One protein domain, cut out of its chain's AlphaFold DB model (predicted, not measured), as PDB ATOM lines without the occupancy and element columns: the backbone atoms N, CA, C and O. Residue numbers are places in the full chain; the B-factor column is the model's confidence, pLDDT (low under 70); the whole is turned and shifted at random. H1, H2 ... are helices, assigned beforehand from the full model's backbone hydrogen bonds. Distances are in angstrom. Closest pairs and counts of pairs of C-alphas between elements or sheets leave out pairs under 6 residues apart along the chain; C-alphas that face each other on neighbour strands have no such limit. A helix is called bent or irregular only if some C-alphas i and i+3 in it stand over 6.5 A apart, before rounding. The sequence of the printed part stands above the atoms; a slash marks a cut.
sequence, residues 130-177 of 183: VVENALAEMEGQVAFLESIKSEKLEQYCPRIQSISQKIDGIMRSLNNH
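Overview. This is residues 130 to 177 of the 183 residues of a protein of Methanobacterium sp (UniProt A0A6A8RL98). Two long helices make a loose, open U: H1 is one arm, a tight turn and the first turns of H2 lie at the closed end, and after a kink the rest of H2 folds back as the longer arm, with a gap between the arms. The printed part has 48 residues with two named helices, H1 then H2, and no named strand; the class is all helix. The whole is loose, with a radius of gyration of the C-alphas of 13.0 A, and flat, spanning 40 by 22 by 11 A.

Arrangement. H1, residues 130 to 146, and H2, residues 150 to 175, are only just apart, their closest C-alphas 8.2 A from each other. A tight link of 3 residues joins them. H2 has a kink of 72 degrees near residue 157 and is irregular: C-alphas 155 and 158 are 7.6 A apart. Every O i to N i+4 pair is within hydrogen-bond range in H1, and 18 of 22 in H2.

Along the chain. H1 runs 24.4 A from C-alpha 130 at (158.148, 128.071, 112.763). H2 runs 32.2 A, from C-alpha 150 at (132.146, 130.543, 130.045) to C-alpha 175 at (152.013, 108.486, 117.554).

Size, cuts and confidence. The C-alphas farthest apart, of Glu 151 and His 177, are 39.6 A apart. The printed part has no cut. Confidence is under 70 at residues 130 to 133, 136, 140 and 176 to 177.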
ATOM      1  N   VAL A 130     159.513 127.723 113.195       52.88
ATOM      2  CA  VAL A 130     158.148 128.071 112.763       52.88
ATOM      3  C   VAL A 130     157.114 127.322 113.604       52.88
ATOM      4  O   VAL A 130     156.113 127.918 113.993       52.88
ATOM      5  N   VAL A 131     157.377 126.052 113.925       67.94
ATOM      6  CA  VAL A 131     156.513 125.240 114.792       67.94
ATOM      7  C   VAL A 131     156.480 125.797 116.216       67.94
ATOM      8  O   VAL A 131     155.395 126.049 116.725       67.94
ATOM      9  N   GLU A 132     157.633 126.077 116.828       66.06
ATOM     10  CA  GLU A 132     157.715 126.641 118.188       66.06
ATOM     11  C   GLU A 132     156.994 127.991 118.302       66.06
ATOM     12  O   GLU A 132     156.229 128.219 119.238       66.06
ATOM     13  N   ASN A 133     157.170 128.877 117.316       58.47
ATOM     14  CA  ASN A 133     156.463 130.157 117.292       58.47
ATOM     15  C   ASN A 133     154.945 129.969 117.149       58.47
ATOM     16  O   ASN A 133     154.179 130.616 117.860       58.47
ATOM     17  N   ALA A 134     154.505 129.069 116.264       71.38
ATOM     18  CA  ALA A 134     153.086 128.778 116.086       71.38
ATOM     19  C   ALA A 134     152.458 128.191 117.362       71.38
ATOM     20  O   ALA A 134     151.338 128.558 117.716       71.38
ATOM     21  N   LEU A 135     153.177 127.322 118.077       77.69
ATOM     22  CA  LEU A 135     152.720 126.763 119.352       77.69
ATOM     23  C   LEU A 135     152.616 127.844 120.434       77.69
ATOM     24  O   LEU A 135     151.584 127.935 121.093       77.69
ATOM     25  N   ALA A 136     153.613 128.722 120.554       68.44
ATOM     26  CA  ALA A 136     153.576 129.835 121.503       68.44
ATOM     27  C   ALA A 136     152.403 130.803 121.235       68.44
ATOM     28  O   ALA A 136     151.766 131.298 122.168       68.44
ATOM     29  N   GLU A 137     152.080 131.061 119.963       71.00
ATOM     30  CA  GLU A 137     150.901 131.848 119.586       71.00
ATOM     31  C   GLU A 137     149.595 131.147 119.981       71.00
ATOM     32  O   GLU A 137     148.699 131.789 120.537       71.00
ATOM     33  N   MET A 138     149.487 129.836 119.744       79.25
ATOM     34  CA  MET A 138     148.317 129.053 120.150       79.25
ATOM     35  C   MET A 138     148.132 129.070 121.669       79.25
ATOM     36  O   MET A 138     147.022 129.317 122.134       79.25
ATOM     37  N   GLU A 139     149.203 128.883 122.441       74.31
ATOM     38  CA  GLU A 139     149.172 128.957 123.905       74.31
ATOM     39  C   GLU A 139     148.666 130.319 124.394       74.31
ATOM     40  O   GLU A 139     147.782 130.389 125.252       74.31
ATOM     41  N   GLY A 140     149.161 131.412 123.806       65.12
ATOM     42  CA  GLY A 140     148.707 132.763 124.134       65.12
ATOM     43  C   GLY A 140     147.223 132.989 123.821       65.12
ATOM     44  O   GLY A 140     146.514 133.635 124.598       65.12
ATOM     45  N   GLN A 141     146.728 132.440 122.709       80.50
ATOM     46  CA  GLN A 141     145.311 132.532 122.354       80.50
ATOM     47  C   GLN A 141     144.421 131.664 123.247       80.50
ATOM     48  O   GLN A 141     143.347 132.115 123.642       80.50
ATOM     49  N   VAL A 142     144.861 130.457 123.607       83.88
ATOM     50  CA  VAL A 142     144.143 129.593 124.555       83.88
ATOM     51  C   VAL A 142     144.033 130.283 125.911       83.88
ATOM     52  O   VAL A 142     142.927 130.400 126.431       83.88
ATOM     53  N   ALA A 143     145.124 130.859 126.421       70.31
ATOM     54  CA  ALA A 143     145.113 131.609 127.676       70.31
ATOM     55  C   ALA A 143     144.143 132.809 127.643       70.31
ATOM     56  O   ALA A 143     143.457 133.101 128.624       70.31
ATOM     57  N   PHE A 144     144.044 133.501 126.503       80.06
ATOM     58  CA  PHE A 144     143.039 134.549 126.320       80.06
ATOM     59  C   PHE A 144     141.615 133.987 126.392       80.06
ATOM     60  O   PHE A 144     140.780 134.557 127.095       80.06
ATOM     61  N   LEU A 145     141.330 132.872 125.714       82.06
ATOM     62  CA  LEU A 145     140.009 132.241 125.750       82.06
ATOM     63  C   LEU A 145     139.644 131.759 127.161       82.06
ATOM     64  O   LEU A 145     138.522 131.989 127.594       82.06
ATOM     65  N   GLU A 146     140.592 131.187 127.903       79.94
ATOM     66  CA  GLU A 146     140.409 130.777 129.304       79.94
ATOM     67  C   GLU A 146     140.086 131.956 130.236       79.94
ATOM     68  O   GLU A 146     139.405 131.786 131.246       79.94
ATOM     69  N   SER A 147     140.532 133.169 129.892       78.56
ATOM     70  CA  SER A 147     140.220 134.386 130.653       78.56
ATOM     71  C   SER A 147     138.797 134.921 130.420       78.56
ATOM     72  O   SER A 147     138.323 135.780 131.170       78.56
ATOM     73  N   ILE A 148     138.096 134.434 129.389       85.62
ATOM     74  CA  ILE A 148     136.724 134.836 129.065       85.62
ATOM     75  C   ILE A 148     135.741 133.988 129.877       85.62
ATOM     76  O   ILE A 148     135.871 132.775 129.991       85.62
ATOM     77  N   LYS A 149     134.698 134.634 130.408       86.31
ATOM     78  CA  LYS A 149     133.618 133.936 131.119       86.31
ATOM     79  C   LYS A 149     132.929 132.897 130.223       86.31
ATOM     80  O   LYS A 149     132.582 133.206 129.078       86.31
ATOM     81  N   SER A 150     132.676 131.709 130.766       78.69
ATOM     82  CA  SER A 150     132.146 130.543 130.045       78.69
ATOM     83  C   SER A 150     130.837 130.816 129.306       78.69
ATOM     84  O   SER A 150     130.671 130.350 128.183       78.69
ATOM     85  N   GLU A 151     129.955 131.655 129.854       86.25
ATOM     86  CA  GLU A 151     128.648 131.970 129.257       86.25
ATOM     87  C   GLU A 151     128.786 132.708 127.914       86.25
ATOM     88  O   GLU A 151     127.925 132.620 127.043       86.25
ATOM     89  N   LYS A 152     129.895 133.434 127.704       85.50
ATOM     90  CA  LYS A 152     130.184 134.099 126.421       85.50
ATOM     91  C   LYS A 152     130.794 133.155 125.383       85.50
ATOM     92  O   LYS A 152     130.791 133.486 124.195       85.50
ATOM     93  N   LEU A 153     131.320 132.013 125.828       84.06
ATOM     94  CA  LEU A 153     131.965 131.004 124.991       84.06
ATOM     95  C   LEU A 153     130.993 129.920 124.513       84.06
ATOM     96  O   LEU A 153     131.303 129.245 123.534       84.06
ATOM     97  N   GLU A 154     129.810 129.800 125.126       86.75
ATOM     98  CA  GLU A 154     128.805 128.777 124.792       86.75
ATOM     99  C   GLU A 154     128.457 128.735 123.298       86.75
ATOM    100  O   GLU A 154     128.443 127.667 122.686       86.75
ATOM    101  N   GLN A 155     128.268 129.897 122.668       89.50
ATOM    102  CA  GLN A 155     127.969 129.986 121.231       89.50
ATOM    103  C   GLN A 155     129.128 129.527 120.324       89.50
ATOM    104  O   GLN A 155     128.919 129.227 119.149       89.50
ATOM    105  N   TYR A 156     130.353 129.459 120.854       92.06
ATOM    106  CA  TYR A 156     131.556 129.044 120.130       92.06
ATOM    107  C   TYR A 156     131.969 127.599 120.431       92.06
ATOM    108  O   TYR A 156     132.893 127.097 119.785       92.06
ATOM    109  N   CYS A 157     131.272 126.897 121.336       86.56
ATOM    110  CA  CYS A 157     131.537 125.496 121.676       86.56
ATOM    111  C   CYS A 157     131.722 124.584 120.447       86.56
ATOM    112  O   CYS A 157     132.729 123.872 120.406       86.56
ATOM    113  N   PRO A 158     130.873 124.638 119.394       91.56
ATOM    114  CA  PRO A 158     131.068 123.802 118.204       91.56
ATOM    115  C   PRO A 158     132.402 124.069 117.488       91.56
ATOM    116  O   PRO A 158     133.042 123.158 116.960       91.56
ATOM    117  N   ARG A 159     132.852 125.330 117.480       90.88
ATOM    118  CA  ARG A 159     134.112 125.740 116.849       90.88
ATOM    119  C   ARG A 159     135.313 125.294 117.679       90.88
ATOM    120  O   ARG A 159     136.267 124.773 117.108       90.88
ATOM    121  N   ILE A 160     135.245 125.457 119.000       89.19
ATOM    122  CA  ILE A 160     136.284 125.022 119.944       89.19
ATOM    123  C   ILE A 160     136.461 123.501 119.865       89.19
ATOM    124  O   ILE A 160     137.583 123.013 119.740       89.19
ATOM    125  N   GLN A 161     135.357 122.752 119.821       90.25
ATOM    126  CA  GLN A 161     135.388 121.297 119.686       90.25
ATOM    127  C   GLN A 161     136.025 120.855 118.361       90.25
ATOM    128  O   GLN A 161     136.846 119.940 118.346       90.25
ATOM    129  N   SER A 162     135.716 121.536 117.252       91.81
ATOM    130  CA  SER A 162     136.361 121.264 115.961       91.81
ATOM    131  C   SER A 162     137.874 121.520 115.992       91.81
ATOM    132  O   SER A 162     138.632 120.761 115.389       91.81
ATOM    133  N   ILE A 163     138.333 122.560 116.696       90.94
ATOM    134  CA  ILE A 163     139.767 122.852 116.858       90.94
ATOM    135  C   ILE A 163     140.448 121.752 117.683       90.94
ATOM    136  O   ILE A 163     141.465 121.220 117.245       90.94
ATOM    137  N   SER A 164     139.852 121.349 118.809       90.31
ATOM    138  CA  SER A 164     140.355 120.245 119.640       90.31
ATOM    139  C   SER A 164     140.491 118.944 118.839       90.31
ATOM    140  O   SER A 164     141.557 118.337 118.845       90.31
ATOM    141  N   GLN A 165     139.484 118.577 118.037       91.00
ATOM    142  CA  GLN A 165     139.545 117.382 117.185       91.00
ATOM    143  C   GLN A 165     140.684 117.425 116.154       91.00
ATOM    144  O   GLN A 165     141.278 116.388 115.849       91.00
ATOM    145  N   LYS A 166     140.990 118.605 115.597       91.25
ATOM    146  CA  LYS A 166     142.110 118.773 114.658       91.25
ATOM    147  C   LYS A 166     143.454 118.588 115.356       91.25
ATOM    148  O   LYS A 166     144.310 117.898 114.810       91.25
ATOM    149  N   ILE A 167     143.615 119.149 116.555       89.56
ATOM    150  CA  ILE A 167     144.821 118.973 117.377       89.56
ATOM    151  C   ILE A 167     144.997 117.491 117.740       89.56
ATOM    152  O   ILE A 167     146.070 116.932 117.524       89.56
ATOM    153  N   ASP A 168     143.927 116.809 118.156       87.88
ATOM    154  CA  ASP A 168     143.952 115.363 118.425       87.88
ATOM    155  C   ASP A 168     144.299 114.534 117.180       87.88
ATOM    156  O   ASP A 168     144.883 113.453 117.275       87.88
ATOM    157  N   GLY A 169     143.909 115.001 115.992       91.12
ATOM    158  CA  GLY A 169     144.297 114.397 114.718       91.12
ATOM    159  C   GLY A 169     145.804 114.482 114.476       91.12
ATOM    160  O   GLY A 169     146.421 113.477 114.121       91.12
ATOM    161  N   ILE A 170     146.399 115.649 114.738       90.12
ATOM    162  CA  ILE A 170     147.851 115.860 114.654       90.12
ATOM    163  C   ILE A 170     148.563 114.931 115.646       90.12
ATOM    164  O   ILE A 170     149.428 114.159 115.235       90.12
ATOM    165  N   MET A 171     148.134 114.901 116.912       86.62
ATOM    166  CA  MET A 171     148.723 114.033 117.945       86.62
ATOM    167  C   MET A 171     148.668 112.544 117.571       86.62
ATOM    168  O   MET A 171     149.650 111.820 117.724       86.62
ATOM    169  N   ARG A 172     147.544 112.076 117.013       87.31
ATOM    170  CA  ARG A 172     147.411 110.691 116.530       87.31
ATOM    171  C   ARG A 172     148.335 110.379 115.354       87.31
ATOM    172  O   ARG A 172     148.876 109.280 115.288       87.31
ATOM    173  N   SER A 173     148.523 111.325 114.433       82.38
ATOM    174  CA  SER A 173     149.435 111.142 113.297       82.38
ATOM    175  C   SER A 173     150.901 111.017 113.729       82.38
ATOM    176  O   SER A 173     151.638 110.236 113.130       82.38
ATOM    177  N   LEU A 174     151.292 111.707 114.806       78.12
ATOM    178  CA  LEU A 174     152.631 111.620 115.393       78.12
ATOM    179  C   LEU A 174     152.864 110.260 116.069       78.12
ATOM    180  O   LEU A 174     153.863 109.603 115.791       78.12
ATOM    181  N   ASN A 175     151.898 109.775 116.856       73.50
ATOM    182  CA  ASN A 175     152.013 108.486 117.554       73.50
ATOM    183  C   ASN A 175     152.005 107.267 116.610       73.50
ATOM    184  O   ASN A 175     152.556 106.220 116.937       73.50
ATOM    185  N   ASN A 176     151.418 107.386 115.415       64.69
ATOM    186  CA  ASN A 176     151.428 106.314 114.413       64.69
ATOM    187  C   ASN A 176     152.773 106.179 113.665       64.69
ATOM    188  O   ASN A 176     152.977 105.181 112.971       64.69
ATOM    189  N   HIS A 177     153.684 107.152 113.781       53.31
ATOM    190  CA  HIS A 177     155.005 107.116 113.142       53.31
ATOM    191  C   HIS A 177     156.067 106.346 113.953       53.31
ATOM    192  O   HIS A 177     157.053 105.902 113.367       53.31
TER     193      HIS A 177